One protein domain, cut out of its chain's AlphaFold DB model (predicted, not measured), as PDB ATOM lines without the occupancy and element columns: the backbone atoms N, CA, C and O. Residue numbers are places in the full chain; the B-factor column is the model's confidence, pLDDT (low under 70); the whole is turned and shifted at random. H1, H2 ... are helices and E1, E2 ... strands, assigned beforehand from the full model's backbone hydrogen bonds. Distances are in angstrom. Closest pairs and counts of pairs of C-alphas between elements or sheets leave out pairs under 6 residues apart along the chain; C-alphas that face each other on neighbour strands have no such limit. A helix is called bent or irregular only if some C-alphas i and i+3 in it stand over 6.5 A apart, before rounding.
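This is residues 258 to 379 of the 456 residues of an uncharacterized protein of Exidia glandulosa HHB12029 (UniProt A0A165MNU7). What shape do these coordinates draw? A twisted, three-stranded sheet has H1 and H4 over one face, H2 runs off beyond H1, and the small hairpin E4 and E5 sits near H1 and E1. What makes it up? The printed part has 122 residues with four named helices and five named strands in the order E1 H1 H2 H3 E2 E3 H4 E4 E5, a mixed class; the larger sheet runs E1 - E3 - E2 and the smaller E4 - E5, both antiparallel. How large is it? It is compact, with a radius of gyration of the C-alphas of 15.7 A and spans of 54 by 26 by 19 A.

Where are the strands? E1 is residues 258 to 264, 18.0 A long from C-alpha 258 at (-31.277, -26.036, -10.086); E3 is 338 to 347, 30.0 A, and E2 is 325 to 332, 23.1 A. E4 is 367 to 369 and E5 is 375 to 377, ending at C-alpha 377 (-32.204, -43.674, -15.821). Where are the helices? H1 is residues 274 to 290, 24.2 A; H2 is 292 to 306, 19.7 A, irregular, with C-alphas 301 and 304 7.4 A apart. H3 is 316 to 322 and H4 is 353 to 363, 15.2 A.

What ties the strands? N 344 and O 261 of E3 and E1 are 2.8 A apart, N 329 and O 341 of the hairpin E2 and E3 2.8 A, and N 376 and O 368 of the hairpin E4 and E5 2.9 A, each within hydrogen-bond range. What is on the larger sheet? H4 is over E1 at a height of 7.0 A, slantwise at 59.6 degrees on the local plane, only just short of across; the closest C-alphas are Val 260 and Ala 360, 4.6 A. H1, on the same face, is over E2, with 6 C-alphas on E2 and 2 on E3; H3 only grazes the sheet with residues 319 to 322. How do the helices meet? H1 with residues 285 to 289 alone touches H3, closest C-alphas Ala 285 and Ile 321 at 5.9 A, a shallow tilt of 14 degrees, opposite ways. H2 with residues 294 to 298 alone touches H4, closest C-alphas Ile 295 and Gln 362 at 6.0 A, a shallow tilt of 24 degrees, opposite ways. Are their backbones whole? Every O i to N i+4 pair is within hydrogen-bond range in H1, H3 and H4, and 9 of 11 are in H2.

What is farthest apart? The C-alphas of Ser 309 and Gln 335 are 54.4 A apart. Are there cuts or long links? The printed part has no cut and no long link. Where is confidence low? The mean pLDDT of the printed part is 71.6, and 59 residues are under 70, among them 302 to 315 and 343 to 358.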
ATOM      1  N   THR A 258     -32.180 -24.947 -10.398       54.62
ATOM      2  CA  THR A 258     -31.277 -26.036 -10.086       54.62
ATOM      3  C   THR A 258     -31.456 -27.100 -11.147       54.62
ATOM      4  O   THR A 258     -32.553 -27.567 -11.430       54.62
ATOM      5  N   HIS A 259     -30.348 -27.484 -11.766       56.88
ATOM      6  CA  HIS A 259     -30.316 -28.682 -12.582       56.88
ATOM      7  C   HIS A 259     -30.464 -29.892 -11.658       56.88
ATOM      8  O   HIS A 259     -29.585 -30.141 -10.830       56.88
ATOM      9  N   VAL A 260     -31.589 -30.592 -11.777       62.25
ATOM     10  CA  VAL A 260     -32.011 -31.645 -10.843       62.25
ATOM     11  C   VAL A 260     -31.856 -33.043 -11.428       62.25
ATOM     12  O   VAL A 260     -31.767 -34.004 -10.674       62.25
ATOM     13  N   ALA A 261     -31.763 -33.204 -12.749       63.06
ATOM     14  CA  ALA A 261     -31.475 -34.511 -13.332       63.06
ATOM     15  C   ALA A 261     -30.868 -34.410 -14.729       63.06
ATOM     16  O   ALA A 261     -31.320 -33.620 -15.548       63.06
ATOM     17  N   THR A 262     -29.916 -35.295 -15.022       67.12
ATOM     18  CA  THR A 262     -29.542 -35.643 -16.396       67.12
ATOM     19  C   THR A 262     -29.982 -37.069 -16.665       67.12
ATOM     20  O   THR A 262     -29.633 -37.980 -15.911       67.12
ATOM     21  N   PHE A 263     -30.694 -37.268 -17.763       71.56
ATOM     22  CA  PHE A 263     -31.009 -38.573 -18.316       71.56
ATOM     23  C   PHE A 263     -30.200 -38.779 -19.586       71.56
ATOM     24  O   PHE A 263     -30.229 -37.954 -20.498       71.56
ATOM     25  N   GLU A 264     -29.470 -39.884 -19.652       67.06
ATOM     26  CA  GLU A 264     -28.631 -40.206 -20.801       67.06
ATOM     27  C   GLU A 264     -29.155 -41.431 -21.557       67.06
ATOM     28  O   GLU A 264     -29.861 -42.265 -20.997       67.06
ATOM     29  N   LYS A 265     -28.689 -41.588 -22.804       61.88
ATOM     30  CA  LYS A 265     -28.805 -42.819 -23.609       61.88
ATOM     31  C   LYS A 265     -30.223 -43.147 -24.081       61.88
ATOM     32  O   LYS A 265     -30.575 -44.316 -24.234       61.88
ATOM     33  N   ILE A 266     -31.018 -42.130 -24.404       67.75
ATOM     34  CA  ILE A 266     -32.311 -42.329 -25.076       67.75
ATOM     35  C   ILE A 266     -32.060 -42.435 -26.583       67.75
ATOM     36  O   ILE A 266     -32.410 -41.565 -27.378       67.75
ATOM     37  N   ASN A 267     -31.369 -43.504 -26.974       63.69
ATOM     38  CA  ASN A 267     -30.812 -43.659 -28.320       63.69
ATOM     39  C   ASN A 267     -31.895 -43.771 -29.411       63.69
ATOM     40  O   ASN A 267     -31.603 -43.565 -30.585       63.69
ATOM     41  N   HIS A 268     -33.139 -44.064 -29.021       67.56
ATOM     42  CA  HIS A 268     -34.288 -44.231 -29.916       67.56
ATOM     43  C   HIS A 268     -35.112 -42.952 -30.120       67.56
ATOM     44  O   HIS A 268     -36.002 -42.942 -30.967       67.56
ATOM     45  N   LEU A 269     -34.845 -41.874 -29.369       68.69
ATOM     46  CA  LEU A 269     -35.554 -40.611 -29.578       68.69
ATOM     47  C   LEU A 269     -35.120 -40.026 -30.924       68.69
ATOM     48  O   LEU A 269     -33.926 -39.817 -31.120       68.69
ATOM     49  N   ALA A 270     -36.043 -39.729 -31.838       67.12
ATOM     50  CA  ALA A 270     -35.725 -38.995 -33.066       67.12
ATOM     51  C   ALA A 270     -35.177 -37.584 -32.752       67.12
ATOM     52  O   ALA A 270     -34.974 -37.216 -31.589       67.12
ATOM     53  N   ASN A 271     -34.866 -36.781 -33.773       74.06
ATOM     54  CA  ASN A 271     -34.466 -35.392 -33.535       74.06
ATOM     55  C   ASN A 271     -35.578 -34.655 -32.760       74.06
ATOM     56  O   ASN A 271     -36.731 -34.719 -33.187       74.06
ATOM     57  N   PRO A 272     -35.267 -34.026 -31.609       72.50
ATOM     58  CA  PRO A 272     -36.285 -33.438 -30.746       72.50
ATOM     59  C   PRO A 272     -37.063 -32.345 -31.478       72.50
ATOM     60  O   PRO A 272     -36.466 -31.428 -32.034       72.50
ATOM     61  N   THR A 273     -38.391 -32.431 -31.438       76.69
ATOM     62  CA  THR A 273     -39.304 -31.359 -31.866       76.69
ATOM     63  C   THR A 273     -39.897 -30.659 -30.642       76.69
ATOM     64  O   THR A 273     -39.833 -31.201 -29.535       76.69
ATOM     65  N   ASP A 274     -40.542 -29.504 -30.819       73.00
ATOM     66  CA  ASP A 274     -41.258 -28.822 -29.725       73.00
ATOM     67  C   ASP A 274     -42.373 -29.691 -29.130       73.00
ATOM     68  O   ASP A 274     -42.596 -29.695 -27.916       73.00
ATOM     69  N   LYS A 275     -43.017 -30.514 -29.967       77.44
ATOM     70  CA  LYS A 275     -43.987 -31.517 -29.520       77.44
ATOM     71  C   LYS A 275     -43.324 -32.567 -28.625       77.44
ATOM     72  O   LYS A 275     -43.818 -32.840 -27.537       77.44
ATOM     73  N   THR A 276     -42.176 -33.102 -29.045       80.56
ATOM     74  CA  THR A 276     -41.395 -34.062 -28.249       80.56
ATOM     75  C   THR A 276     -40.951 -33.455 -26.916       80.56
ATOM     76  O   THR A 276     -41.078 -34.106 -25.880       80.56
ATOM     77  N   ARG A 277     -40.479 -32.198 -26.915       77.94
ATOM     78  CA  ARG A 277     -40.126 -31.464 -25.686       77.94
ATOM     79  C   ARG A 277     -41.337 -31.328 -24.759       77.94
ATOM     80  O   ARG A 277     -41.241 -31.670 -23.587       77.94
ATOM     81  N   SER A 278     -42.481 -30.909 -25.289       79.81
ATOM     82  CA  SER A 278     -43.710 -30.720 -24.504       79.81
ATOM     83  C   SER A 278     -44.220 -32.028 -23.889       79.81
ATOM     84  O   SER A 278     -44.602 -32.060 -22.722       79.81
ATOM     85  N   GLU A 279     -44.188 -33.130 -24.642       86.06
ATOM     86  CA  GLU A 279     -44.606 -34.448 -24.151       86.06
ATOM     87  C   GLU A 279     -43.687 -34.976 -23.046       86.06
ATOM     88  O   GLU A 279     -44.170 -35.442 -22.014       86.06
ATOM     89  N   ILE A 280     -42.368 -34.881 -23.233       86.44
ATOM     90  CA  ILE A 280     -41.386 -35.298 -22.223       86.44
ATOM     91  C   ILE A 280     -41.516 -34.432 -20.966       86.44
ATOM     92  O   ILE A 280     -41.515 -34.971 -19.859       86.44
ATOM     93  N   LEU A 281     -41.671 -33.114 -21.125       85.75
ATOM     94  CA  LEU A 281     -41.872 -32.192 -20.008       85.75
ATOM     95  C   LEU A 281     -43.133 -32.559 -19.224       85.75
ATOM     96  O   LEU A 281     -43.085 -32.634 -17.999       85.75
ATOM     97  N   ARG A 282     -44.234 -32.871 -19.920       88.81
ATOM     98  CA  ARG A 282     -45.475 -33.338 -19.293       88.81
ATOM     99  C   ARG A 282     -45.261 -34.632 -18.508       88.81
ATOM    100  O   ARG A 282     -45.684 -34.709 -17.361       88.81
ATOM    101  N   HIS A 283     -44.571 -35.621 -19.077       91.06
ATOM    102  CA  HIS A 283     -44.263 -36.867 -18.365       91.06
ATOM    103  C   HIS A 283     -43.413 -36.637 -17.107       91.06
ATOM    104  O   HIS A 283     -43.661 -37.265 -16.078       91.06
ATOM    105  N   ILE A 284     -42.452 -35.711 -17.161       88.81
ATOM    106  CA  ILE A 284     -41.656 -35.299 -15.995       88.81
ATOM    107  C   ILE A 284     -42.519 -34.596 -14.951       88.81
ATOM    108  O   ILE A 284     -42.438 -34.943 -13.773       88.81
ATOM    109  N   ALA A 285     -43.371 -33.665 -15.366       89.00
ATOM    110  CA  ALA A 285     -44.288 -32.978 -14.469       89.00
ATOM    111  C   ALA A 285     -45.244 -33.961 -13.773       89.00
ATOM    112  O   ALA A 285     -45.403 -33.906 -12.555       89.00
ATOM    113  N   ASP A 286     -45.824 -34.904 -14.517       92.00
ATOM    114  CA  ASP A 286     -46.729 -35.924 -13.980       92.00
ATOM    115  C   ASP A 286     -46.010 -36.856 -12.989       92.00
ATOM    116  O   ASP A 286     -46.547 -37.170 -11.924       92.00
ATOM    117  N   HIS A 287     -44.761 -37.237 -13.281       92.38
ATOM    118  CA  HIS A 287     -43.925 -38.020 -12.363       92.38
ATOM    119  C   HIS A 287     -43.630 -37.272 -11.061       92.38
ATOM    120  O   HIS A 287     -43.743 -37.844  -9.977       92.38
ATOM    121  N   ILE A 288     -43.287 -35.985 -11.145       89.88
ATOM    122  CA  ILE A 288     -43.029 -35.154  -9.964       89.88
ATOM    123  C   ILE A 288     -44.327 -34.972  -9.160       89.88
ATOM    124  O   ILE A 288     -44.306 -35.136  -7.940       89.88
ATOM    125  N   ARG A 289     -45.479 -34.747  -9.815       91.31
ATOM    126  CA  ARG A 289     -46.806 -34.698  -9.163       91.31
ATOM    127  C   ARG A 289     -47.137 -35.973  -8.402       91.31
ATOM    128  O   ARG A 289     -47.590 -35.889  -7.264       91.31
ATOM    129  N   ALA A 290     -46.861 -37.141  -8.976       91.50
ATOM    130  CA  ALA A 290     -47.089 -38.421  -8.304       91.50
ATOM    131  C   ALA A 290     -46.255 -38.582  -7.016       91.50
ATOM    132  O   ALA A 290     -46.591 -39.390  -6.153       91.50
ATOM    133  N   ARG A 291     -45.179 -37.801  -6.864       89.38
ATOM    134  CA  ARG A 291     -44.286 -37.804  -5.696       89.38
ATOM    135  C   ARG A 291     -44.577 -36.666  -4.712       89.38
ATOM    136  O   ARG A 291     -43.798 -36.489  -3.775       89.38
ATOM    137  N   LYS A 292     -45.672 -35.913  -4.892       88.25
ATOM    138  CA  LYS A 292     -46.024 -34.718  -4.104       88.25
ATOM    139  C   LYS A 292     -45.891 -34.926  -2.596       88.25
ATOM    140  O   LYS A 292     -45.277 -34.095  -1.937       88.25
ATOM    141  N   ASP A 293     -46.401 -36.031  -2.060       85.19
ATOM    142  CA  ASP A 293     -46.382 -36.275  -0.612       85.19
ATOM    143  C   ASP A 293     -44.967 -36.539  -0.083       85.19
ATOM    144  O   ASP A 293     -44.574 -35.989   0.944       85.19
ATOM    145  N   ASN A 294     -44.155 -37.303  -0.822       84.50
ATOM    146  CA  ASN A 294     -42.754 -37.558  -0.469       84.50
ATOM    147  C   ASN A 294     -41.928 -36.269  -0.515       84.50
ATOM    148  O   ASN A 294     -41.151 -35.985   0.398       84.50
ATOM    149  N   ILE A 295     -42.129 -35.472  -1.567       85.44
ATOM    150  CA  ILE A 295     -41.472 -34.178  -1.739       85.44
ATOM    151  C   ILE A 295     -41.903 -33.231  -0.611       85.44
ATOM    152  O   ILE A 295     -41.053 -32.645   0.053       85.44
ATOM    153  N   GLY A 296     -43.203 -33.130  -0.329       81.69
ATOM    154  CA  GLY A 296     -43.746 -32.294   0.741       81.69
ATOM    155  C   GLY A 296     -43.234 -32.692   2.127       81.69
ATOM    156  O   GLY A 296     -42.861 -31.819   2.914       81.69
ATOM    157  N   ALA A 297     -43.143 -33.993   2.418       81.44
ATOM    158  CA  ALA A 297     -42.581 -34.508   3.666       81.44
ATOM    159  C   ALA A 297     -41.085 -34.191   3.792       81.44
ATOM    160  O   ALA A 297     -40.642 -33.721   4.843       81.44
ATOM    161  N   PHE A 298     -40.315 -34.383   2.716       81.44
ATOM    162  CA  PHE A 298     -38.901 -34.022   2.675       81.44
ATOM    163  C   PHE A 298     -38.696 -32.524   2.903       81.44
ATOM    164  O   PHE A 298     -37.869 -32.140   3.731       81.44
ATOM    165  N   LEU A 299     -39.467 -31.679   2.214       75.56
ATOM    166  CA  LEU A 299     -39.400 -30.234   2.379       75.56
ATOM    167  C   LEU A 299     -39.740 -29.853   3.825       75.56
ATOM    168  O   LEU A 299     -38.928 -29.222   4.496       75.56
ATOM    169  N   THR A 300     -40.873 -30.327   4.348       75.81
ATOM    170  CA  THR A 300     -41.345 -30.034   5.713       75.81
ATOM    171  C   THR A 300     -40.351 -30.473   6.791       75.81
ATOM    172  O   THR A 300     -40.070 -29.715   7.721       75.81
ATOM    173  N   GLY A 301     -39.767 -31.668   6.657       72.00
ATOM    174  CA  GLY A 301     -38.775 -32.199   7.598       72.00
ATOM    175  C   GLY A 301     -37.466 -31.404   7.626       72.00
ATOM    176  O   GLY A 301     -36.753 -31.416   8.628       72.00
ATOM    177  N   ASN A 302     -37.178 -30.668   6.553       67.12
ATOM    178  CA  ASN A 302     -35.977 -29.854   6.405       67.12
ATOM    179  C   ASN A 302     -36.227 -28.349   6.652       67.12
ATOM    180  O   ASN A 302     -35.260 -27.593   6.763       67.12
ATOM    181  N   VAL A 303     -37.484 -27.923   6.866       61.69
ATOM    182  CA  VAL A 303     -37.869 -26.517   7.119       61.69
ATOM    183  C   VAL A 303     -37.036 -25.870   8.215       61.69
ATOM    184  O   VAL A 303     -36.398 -24.847   7.986       61.69
ATOM    185  N   LYS A 304     -36.999 -26.473   9.408       54.88
ATOM    186  CA  LYS A 304     -36.297 -25.878  10.556       54.88
ATOM    187  C   LYS A 304     -34.791 -25.776  10.330       54.88
ATOM    188  O   LYS A 304     -34.155 -24.868  10.848       54.88
ATOM    189  N   ARG A 305     -34.226 -26.730   9.585       54.34
ATOM    190  CA  ARG A 305     -32.783 -26.843   9.364       54.34
ATOM    191  C   ARG A 305     -32.271 -25.805   8.370       54.34
ATOM    192  O   ARG A 305     -31.164 -25.315   8.556       54.34
ATOM    193  N   PHE A 306     -33.049 -25.498   7.335       52.00
ATOM    194  CA  PHE A 306     -32.582 -24.662   6.225       52.00
ATOM    195  C   PHE A 306     -33.323 -23.332   6.088       52.00
ATOM    196  O   PHE A 306     -32.755 -22.390   5.548       52.00
ATOM    197  N   TRP A 307     -34.561 -23.235   6.578       53.91
ATOM    198  CA  TRP A 307     -35.435 -22.072   6.360       53.91
ATOM    199  C   TRP A 307     -35.883 -21.403   7.667       53.91
ATOM    200  O   TRP A 307     -36.697 -20.482   7.644       53.91
ATOM    201  N   GLY A 308     -35.370 -21.862   8.814       60.31
ATOM    202  CA  GLY A 308     -35.675 -21.306  10.132       60.31
ATOM    203  C   GLY A 308     -37.171 -21.359  10.461       60.31
ATOM    204  O   GLY A 308     -37.703 -22.422  10.784       60.31
ATOM    205  N   SER A 309     -37.835 -20.199  10.403       56.62
ATOM    206  CA  SER A 309     -39.268 -20.003  10.686       56.62
ATOM    207  C   SER A 309     -40.169 -19.971   9.440       56.62
ATOM    208  O   SER A 309     -41.377 -19.754   9.572       56.62
ATOM    209  N   GLY A 310     -39.609 -20.179   8.242       58.88
ATOM    210  CA  GLY A 310     -40.360 -20.210   6.986       58.88
ATOM    211  C   GLY A 310     -41.402 -21.333   6.934       58.88
ATOM    212  O   GLY A 310     -41.287 -22.350   7.619       58.88
ATOM    213  N   LYS A 311     -42.436 -21.159   6.108       62.78
ATOM    214  CA  LYS A 311     -43.448 -22.193   5.842       62.78
ATOM    215  C   LYS A 311     -43.526 -22.467   4.354       62.78
ATOM    216  O   LYS A 311     -43.405 -21.554   3.548       62.78
ATOM    217  N   LEU A 312     -43.745 -23.722   3.987       66.81
ATOM    218  CA  LEU A 312     -43.988 -24.081   2.596       66.81
ATOM    219  C   LEU A 312     -45.220 -23.315   2.080       66.81
ATOM    220  O   LEU A 312     -46.227 -23.230   2.790       66.81
ATOM    221  N   ALA A 313     -45.124 -22.717   0.892       65.56
ATOM    222  CA  ALA A 313     -46.245 -22.021   0.270       65.56
ATOM    223  C   ALA A 313     -47.408 -23.001   0.054       65.56
ATOM    224  O   ALA A 313     -47.185 -24.187  -0.179       65.56
ATOM    225  N   HIS A 314     -48.655 -22.537   0.140       67.44
ATOM    226  CA  HIS A 314     -49.817 -23.427   0.017       67.44
ATOM    227  C   HIS A 314     -49.900 -24.135  -1.354       67.44
ATOM    228  O   HIS A 314     -50.369 -25.266  -1.449       67.44
ATOM    229  N   ASP A 315     -49.369 -23.479  -2.380       69.06
ATOM    230  CA  ASP A 315     -49.322 -23.808  -3.804       69.06
ATOM    231  C   ASP A 315     -47.908 -24.214  -4.258       69.06
ATOM    232  O   ASP A 315     -47.597 -24.214  -5.446       69.06
ATOM    233  N   TRP A 316     -47.029 -24.600  -3.323       73.06
ATOM    234  CA  TRP A 316     -45.629 -24.937  -3.615       73.06
ATOM    235  C   TRP A 316     -45.461 -25.974  -4.732       73.06
ATOM    236  O   TRP A 316     -44.475 -25.949  -5.463       73.06
ATOM    237  N   MET A 317     -46.401 -26.911  -4.856       81.44
ATOM    238  CA  MET A 317     -46.329 -27.948  -5.875       81.44
ATOM    239  C   MET A 317     -46.563 -27.364  -7.265       81.44
ATOM    240  O   MET A 317     -45.861 -27.734  -8.200       81.44
ATOM    241  N   ASP A 318     -47.516 -26.447  -7.392       70.88
ATOM    242  CA  ASP A 318     -47.828 -25.804  -8.664       70.88
ATOM    243  C   ASP A 318     -46.666 -24.892  -9.067       70.88
ATOM    244  O   ASP A 318     -46.142 -25.040 -10.163       70.88
ATOM    245  N   LEU A 319     -46.117 -24.114  -8.125       63.72
ATOM    246  CA  LEU A 319     -44.895 -23.324  -8.338       63.72
ATOM    247  C   LEU A 319     -43.697 -24.181  -8.785       63.72
ATOM    248  O   LEU A 319     -42.936 -23.795  -9.674       63.72
ATOM    249  N   LEU A 320     -43.515 -25.359  -8.178       74.06
ATOM    250  CA  LEU A 320     -42.462 -26.299  -8.559       74.06
ATOM    251  C   LEU A 320     -42.680 -26.842  -9.973       74.06
ATOM    252  O   LEU A 320     -41.729 -26.869 -10.751       74.06
ATOM    253  N   ILE A 321     -43.896 -27.292 -10.295       78.00
ATOM    254  CA  ILE A 321     -44.216 -27.851 -11.613       78.00
ATOM    255  C   ILE A 321     -44.104 -26.791 -12.696       78.00
ATOM    256  O   ILE A 321     -43.520 -27.067 -13.743       78.00
ATOM    257  N   ASP A 322     -44.615 -25.596 -12.433       63.78
ATOM    258  CA  ASP A 322     -44.545 -24.500 -13.379       63.78
ATOM    259  C   ASP A 322     -43.086 -24.192 -13.692       63.78
ATOM    260  O   ASP A 322     -42.756 -24.057 -14.867       63.78
ATOM    261  N   SER A 323     -42.199 -24.194 -12.684       61.16
ATOM    262  CA  SER A 323     -40.754 -23.956 -12.847       61.16
ATOM    263  C   SER A 323     -39.988 -25.021 -13.641       61.16
ATOM    264  O   SER A 323     -38.786 -24.855 -13.879       61.16
ATOM    265  N   LEU A 324     -40.630 -26.135 -14.007       67.19
ATOM    266  CA  LEU A 324     -39.954 -27.220 -14.702       67.19
ATOM    267  C   LEU A 324     -39.564 -26.820 -16.113       67.19
ATOM    268  O   LEU A 324     -40.356 -26.321 -16.909       67.19
ATOM    269  N   TYR A 325     -38.332 -27.164 -16.455       65.19
ATOM    270  CA  TYR A 325     -37.818 -27.011 -17.798       65.19
ATOM    271  C   TYR A 325     -36.962 -28.211 -18.184       65.19
ATOM    272  O   TYR A 325     -36.292 -28.815 -17.342       65.19
ATOM    273  N   ILE A 326     -36.954 -28.534 -19.478       64.38
ATOM    274  CA  ILE A 326     -36.071 -29.557 -20.021       64.38
ATOM    275  C   ILE A 326     -35.268 -29.067 -21.218       64.38
ATOM    276  O   ILE A 326     -35.805 -28.484 -22.158       64.38
ATOM    277  N   ASP A 327     -33.981 -29.395 -21.217       64.75
ATOM    278  CA  ASP A 327     -33.132 -29.274 -22.395       64.75
ATOM    279  C   ASP A 327     -32.857 -30.658 -22.979       64.75
ATOM    280  O   ASP A 327     -32.383 -31.552 -22.277       64.75
ATOM    281  N   ILE A 328     -33.149 -30.830 -24.267       69.38
ATOM    282  CA  ILE A 328     -32.873 -32.067 -24.993       69.38
ATOM    283  C   ILE A 328     -31.738 -31.808 -25.968       69.38
ATOM    284  O   ILE A 328     -31.886 -31.062 -26.939       69.38
ATOM    285  N   VAL A 329     -30.620 -32.484 -25.732       67.00
ATOM    286  CA  VAL A 329     -29.428 -32.395 -26.559       67.00
ATOM    287  C   VAL A 329     -29.225 -33.683 -27.335       67.00
ATOM    288  O   VAL A 329     -29.290 -34.779 -26.781       67.00
ATOM    289  N   VAL A 330     -28.928 -33.535 -28.622       70.94
ATOM    290  CA  VAL A 330     -28.456 -34.618 -29.478       70.94
ATOM    291  C   VAL A 330     -26.952 -34.467 -29.642       70.94
ATOM    292  O   VAL A 330     -26.485 -33.489 -30.218       70.94
ATOM    293  N   ASP A 331     -26.210 -35.431 -29.119       64.81
ATOM    294  CA  ASP A 331     -24.769 -35.563 -29.285       64.81
ATOM    295  C   ASP A 331     -24.463 -36.650 -30.316       64.81
ATOM    296  O   ASP A 331     -25.186 -37.645 -30.411       64.81
ATOM    297  N   ILE A 332     -23.392 -36.474 -31.079       67.00
ATOM    298  CA  ILE A 332     -22.868 -37.501 -31.979       67.00
ATOM    299  C   ILE A 332     -21.422 -37.709 -31.567       67.00
ATOM    300  O   ILE A 332     -20.601 -36.801 -31.693       67.00
ATOM    301  N   ASP A 333     -21.120 -38.890 -31.033       61.91
ATOM    302  CA  ASP A 333     -19.767 -39.188 -30.585       61.91
ATOM    303  C   ASP A 333     -18.784 -39.289 -31.768       61.91
ATOM    304  O   ASP A 333     -19.169 -39.368 -32.938       61.91
ATOM    305  N   GLY A 334     -17.483 -39.322 -31.470       47.47
ATOM    306  CA  GLY A 334     -16.437 -39.456 -32.492       47.47
ATOM    307  C   GLY A 334     -16.490 -40.762 -33.304       47.47
ATOM    308  O   GLY A 334     -15.739 -40.902 -34.262       47.47
ATOM    309  N   GLN A 335     -17.359 -41.714 -32.939       70.62
ATOM    310  CA  GLN A 335     -17.627 -42.954 -33.675       70.62
ATOM    311  C   GLN A 335     -18.922 -42.873 -34.505       70.62
ATOM    312  O   GLN A 335     -19.358 -43.883 -35.058       70.62
ATOM    313  N   GLY A 336     -19.558 -41.699 -34.583       64.44
ATOM    314  CA  GLY A 336     -20.809 -41.482 -35.307       64.44
ATOM    315  C   GLY A 336     -22.054 -41.996 -34.580       64.44
ATOM    316  O   GLY A 336     -23.136 -42.015 -35.171       64.44
ATOM    317  N   LYS A 337     -21.952 -42.422 -33.314       69.94
ATOM    318  CA  LYS A 337     -23.115 -42.875 -32.545       69.94
ATOM    319  C   LYS A 337     -23.835 -41.685 -31.941       69.94
ATOM    320  O   LYS A 337     -23.270 -40.866 -31.220       69.94
ATOM    321  N   ARG A 338     -25.136 -41.648 -32.198       72.50
ATOM    322  CA  ARG A 338     -26.043 -40.631 -31.681       72.50
ATOM    323  C   ARG A 338     -26.434 -40.937 -30.233       72.50
ATOM    324  O   ARG A 338     -26.941 -42.021 -29.944       72.50
ATOM    325  N   LYS A 339     -26.267 -39.964 -29.340       69.25
ATOM    326  CA  LYS A 339     -26.687 -40.000 -27.936       69.25
ATOM    327  C   LYS A 339     -27.644 -38.844 -27.678       69.25
ATOM    328  O   LYS A 339     -27.314 -37.696 -27.937       69.25
ATOM    329  N   VAL A 340     -28.819 -39.138 -27.129       72.62
ATOM    330  CA  VAL A 340     -29.733 -38.091 -26.652       72.62
ATOM    331  C   VAL A 340     -29.600 -37.949 -25.144       72.62
ATOM    332  O   VAL A 340     -29.583 -38.949 -24.417       72.62
ATOM    333  N   ILE A 341     -29.478 -36.702 -24.702       72.94
ATOM    334  CA  ILE A 341     -29.345 -36.292 -23.308       72.94
ATOM    335  C   ILE A 341     -30.525 -35.382 -22.979       72.94
ATOM    336  O   ILE A 341     -30.772 -34.421 -23.702       72.94
ATOM    337  N   ILE A 342     -31.246 -35.674 -21.899       73.62
ATOM    338  CA  ILE A 342     -32.300 -34.804 -21.368       73.62
ATOM    339  C   ILE A 342     -31.817 -34.247 -20.036       73.62
ATOM    340  O   ILE A 342     -31.608 -34.999 -19.086       73.62
ATOM    341  N   ASN A 343     -31.652 -32.935 -19.961       67.88
ATOM    342  CA  ASN A 343     -31.372 -32.221 -18.724       67.88
ATOM    343  C   ASN A 343     -32.678 -31.645 -18.184       67.88
ATOM    344  O   ASN A 343     -33.427 -31.025 -18.932       67.88
ATOM    345  N   VAL A 344     -32.943 -31.836 -16.896       68.94
ATOM    346  CA  VAL A 344     -34.139 -31.347 -16.206       68.94
ATOM    347  C   VAL A 344     -33.743 -30.293 -15.193       68.94
ATOM    348  O   VAL A 344     -32.870 -30.507 -14.346       68.94
ATOM    349  N   TYR A 345     -34.427 -29.167 -15.266       67.75
ATOM    350  CA  TYR A 345     -34.250 -28.019 -14.401       67.75
ATOM    351  C   TYR A 345     -35.550 -27.773 -13.650       67.75
ATOM    352  O   TYR A 345     -36.637 -27.948 -14.198       67.75
ATOM    353  N   ALA A 346     -35.416 -27.395 -12.389       64.81
ATOM    354  CA  ALA A 346     -36.521 -27.012 -11.531       64.81
ATOM    355  C   ALA A 346     -36.036 -25.934 -10.566       64.81
ATOM    356  O   ALA A 346     -34.827 -25.744 -10.380       64.81
ATOM    357  N   LEU A 347     -36.967 -25.272  -9.899       62.88
ATOM    358  CA  LEU A 347     -36.646 -24.329  -8.846       62.88
ATOM    359  C   LEU A 347     -35.752 -24.960  -7.760       62.88
ATOM    360  O   LEU A 347     -36.021 -26.048  -7.236       62.88
ATOM    361  N   GLY A 348     -34.652 -24.280  -7.440       57.94
ATOM    362  CA  GLY A 348     -33.743 -24.688  -6.377       57.94
ATOM    363  C   GLY A 348     -34.305 -24.389  -4.997       57.94
ATOM    364  O   GLY A 348     -34.744 -23.274  -4.736       57.94
ATOM    365  N   VAL A 349     -34.239 -25.374  -4.099       54.25
ATOM    366  CA  VAL A 349     -34.685 -25.227  -2.701       54.25
ATOM    367  C   VAL A 349     -33.521 -25.323  -1.711       54.25
ATOM    368  O   VAL A 349     -33.714 -25.163  -0.512       54.25
ATOM    369  N   PHE A 350     -32.297 -25.576  -2.190       52.91
ATOM    370  CA  PHE A 350     -31.112 -25.712  -1.339       52.91
ATOM    371  C   PHE A 350     -29.877 -25.067  -1.972       52.91
ATOM    372  O   PHE A 350     -29.705 -25.103  -3.190       52.91
ATOM    373  N   ALA A 351     -29.012 -24.489  -1.134       45.03
ATOM    374  CA  ALA A 351     -27.823 -23.754  -1.566       45.03
ATOM    375  C   ALA A 351     -26.545 -24.615  -1.605       45.03
ATOM    376  O   ALA A 351     -25.618 -24.297  -2.349       45.03
ATOM    377  N   ASP A 352     -26.475 -25.697  -0.822       42.88
ATOM    378  CA  ASP A 352     -25.308 -26.578  -0.770       42.88
ATOM    379  C   ASP A 352     -25.434 -27.786  -1.714       42.88
ATOM    380  O   ASP A 352     -26.523 -28.299  -1.975       42.88
ATOM    381  N   GLN A 353     -24.296 -28.244  -2.242       47.22
ATOM    382  CA  GLN A 353     -24.249 -29.296  -3.261       47.22
ATOM    383  C   GLN A 353     -24.856 -30.623  -2.788       47.22
ATOM    384  O   GLN A 353     -25.542 -31.281  -3.566       47.22
ATOM    385  N   TRP A 354     -24.618 -31.011  -1.533       50.66
ATOM    386  CA  TRP A 354     -25.134 -32.268  -0.990       50.66
ATOM    387  C   TRP A 354     -26.663 -32.244  -0.910       50.66
ATOM    388  O   TRP A 354     -27.326 -33.174  -1.368       50.66
ATOM    389  N   SER A 355     -27.233 -31.144  -0.419       57.06
ATOM    390  CA  SER A 355     -28.684 -30.959  -0.381       57.06
ATOM    391  C   SER A 355     -29.297 -30.850  -1.778       57.06
ATOM    392  O   SER A 355     -30.420 -31.299  -1.976       57.06
ATOM    393  N   VAL A 356     -28.573 -30.320  -2.772       57.00
ATOM    394  CA  VAL A 356     -29.006 -30.324  -4.183       57.00
ATOM    395  C   VAL A 356     -29.083 -31.745  -4.754       57.00
ATOM    396  O   VAL A 356     -30.021 -32.054  -5.485       57.00
ATOM    397  N   GLU A 357     -28.133 -32.616  -4.418       60.66
ATOM    398  CA  GLU A 357     -28.161 -34.026  -4.833       60.66
ATOM    399  C   GLU A 357     -29.314 -34.779  -4.154       60.66
ATOM    400  O   GLU A 357     -30.091 -35.452  -4.829       60.66
ATOM    401  N   GLN A 358     -29.513 -34.577  -2.849       67.94
ATOM    402  CA  GLN A 358     -30.676 -35.119  -2.139       67.94
ATOM    403  C   GLN A 358     -31.994 -34.587  -2.719       67.94
ATOM    404  O   GLN A 358     -32.940 -35.343  -2.911       67.94
ATOM    405  N   TRP A 359     -32.062 -33.302  -3.062       71.38
ATOM    406  CA  TRP A 359     -33.237 -32.702  -3.689       71.38
ATOM    407  C   TRP A 359     -33.562 -33.324  -5.046       71.38
ATOM    408  O   TRP A 359     -34.708 -33.681  -5.311       71.38
ATOM    409  N   ALA A 360     -32.539 -33.522  -5.875       72.00
ATOM    410  CA  ALA A 360     -32.641 -34.245  -7.132       72.00
ATOM    411  C   ALA A 360     -33.175 -35.677  -6.940       72.00
ATOM    412  O   ALA A 360     -34.035 -36.122  -7.709       72.00
ATOM    413  N   ASP A 361     -32.701 -36.389  -5.910       76.75
ATOM    414  CA  ASP A 361     -33.174 -37.739  -5.564       76.75
ATOM    415  C   ASP A 361     -34.666 -37.731  -5.206       76.75
ATOM    416  O   ASP A 361     -35.430 -38.591  -5.649       76.75
ATOM    417  N   GLN A 362     -35.098 -36.746  -4.418       81.75
ATOM    418  CA  GLN A 362     -36.486 -36.648  -3.967       81.75
ATOM    419  C   GLN A 362     -37.435 -36.268  -5.104       81.75
ATOM    420  O   GLN A 362     -38.488 -36.897  -5.243       81.75
ATOM    421  N   LEU A 363     -37.045 -35.307  -5.943       79.31
ATOM    422  CA  LEU A 363     -37.846 -34.838  -7.071       79.31
ATOM    423  C   LEU A 363     -38.045 -35.912  -8.136       79.31
ATOM    424  O   LEU A 363     -39.171 -36.205  -8.529       79.31
ATOM    425  N   VAL A 364     -36.943 -36.478  -8.618       80.00
ATOM    426  CA  VAL A 364     -36.942 -37.265  -9.855       80.00
ATOM    427  C   VAL A 364     -36.718 -38.749  -9.571       80.00
ATOM    428  O   VAL A 364     -37.286 -39.604 -10.248       80.00
ATOM    429  N   GLY A 365     -35.950 -39.077  -8.532       80.75
ATOM    430  CA  GLY A 365     -35.514 -40.445  -8.265       80.75
ATOM    431  C   GLY A 365     -34.549 -40.974  -9.330       80.75
ATOM    432  O   GLY A 365     -34.033 -40.238 -10.170       80.75
ATOM    433  N   ASP A 366     -34.286 -42.278  -9.289       82.00
ATOM    434  CA  ASP A 366     -33.291 -42.901 -10.172       82.00
ATOM    435  C   ASP A 366     -33.827 -43.241 -11.564       82.00
ATOM    436  O   ASP A 366     -33.047 -43.405 -12.504       82.00
ATOM    437  N   THR A 367     -35.149 -43.346 -11.707       85.50
ATOM    438  CA  THR A 367     -35.808 -43.741 -12.955       85.50
ATOM    439  C   THR A 367     -37.060 -42.923 -13.204       85.50
ATOM    440  O   THR A 367     -37.754 -42.529 -12.267       85.50
ATOM    441  N   ILE A 368     -37.356 -42.706 -14.483       86.31
ATOM    442  CA  ILE A 368     -38.598 -42.081 -14.925       86.31
ATOM    443  C   ILE A 368     -39.149 -42.794 -16.160       86.31
ATOM    444  O   ILE A 368     -38.399 -43.146 -17.074       86.31
ATOM    445  N   ALA A 369     -40.468 -42.983 -16.191       87.31
ATOM    446  CA  ALA A 369     -41.189 -43.456 -17.365       87.31
ATOM    447  C   ALA A 369     -41.586 -42.263 -18.252       87.31
ATOM    448  O   ALA A 369     -42.423 -41.448 -17.871       87.31
ATOM    449  N   LEU A 370     -41.013 -42.173 -19.453       86.06
ATOM    450  CA  LEU A 370     -41.284 -41.118 -20.438       86.06
ATOM    451  C   LEU A 370     -42.352 -41.546 -21.463       86.06
ATOM    452  O   LEU A 370     -42.275 -41.197 -22.640       86.06
ATOM    453  N   GLY A 371     -43.331 -42.353 -21.045       84.44
ATOM    454  CA  GLY A 371     -44.404 -42.835 -21.921       84.44
ATOM    455  C   GLY A 371     -43.884 -43.665 -23.099       84.44
ATOM    456  O   GLY A 371     -43.164 -44.646 -22.907       84.44
ATOM    457  N   SER A 372     -44.230 -43.263 -24.326       80.62
ATOM    458  CA  SER A 372     -43.813 -43.939 -25.568       80.62
ATOM    459  C   SER A 372     -42.300 -43.927 -25.805       80.62
ATOM    460  O   SER A 372     -41.806 -44.692 -26.628       80.62
ATOM    461  N   TYR A 373     -41.561 -43.075 -25.092       79.56
ATOM    462  CA  TYR A 373     -40.103 -42.980 -25.182       79.56
ATOM    463  C   TYR A 373     -39.378 -43.955 -24.237       79.56
ATOM    464  O   TYR A 373     -38.148 -44.004 -24.225       79.56
ATOM    465  N   GLY A 374     -40.137 -44.754 -23.478       81.62
ATOM    466  CA  GLY A 374     -39.628 -45.781 -22.575       81.62
ATOM    467  C   GLY A 374     -39.189 -45.245 -21.213       81.62
ATOM    468  O   GLY A 374     -39.444 -44.098 -20.845       81.62
ATOM    469  N   THR A 375     -38.529 -46.105 -20.441       85.50
ATOM    470  CA  THR A 375     -37.980 -45.757 -19.126       85.50
ATOM    471  C   THR A 375     -36.525 -45.338 -19.267       85.50
ATOM    472  O   THR A 375     -35.730 -46.051 -19.879       85.50
ATOM    473  N   THR A 376     -36.164 -44.205 -18.671       83.31
ATOM    474  CA  THR A 376     -34.779 -43.726 -18.628       83.31
ATOM    475  C   THR A 376     -34.254 -43.655 -17.198       83.31
ATOM    476  O   THR A 376     -35.018 -43.644 -16.229       83.31
ATOM    477  N   TYR A 377     -32.930 -43.634 -17.081       83.81
ATOM    478  CA  TYR A 377     -32.204 -43.674 -15.821       83.81
ATOM    479  C   TYR A 377     -31.465 -42.366 -15.617       83.81
ATOM    480  O   TYR A 377     -30.782 -41.868 -16.519       83.81
ATOM    481  N   ARG A 378     -31.582 -41.823 -14.410       76.12
ATOM    482  CA  ARG A 378     -30.827 -40.645 -14.016       76.12
ATOM    483  C   ARG A 378     -29.344 -41.003 -13.934       76.12
ATOM    484  O   ARG A 378     -28.958 -42.036 -13.382       76.12
ATOM    485  N   ALA A 379     -28.493 -40.152 -14.493       69.50
ATOM    486  CA  ALA A 379     -27.053 -40.321 -14.408       69.50
ATOM    487  C   ALA A 379     -26.589 -40.249 -12.941       69.50
ATOM    488  O   ALA A 379     -26.969 -39.344 -12.201       69.50
TER     489      ALA A 379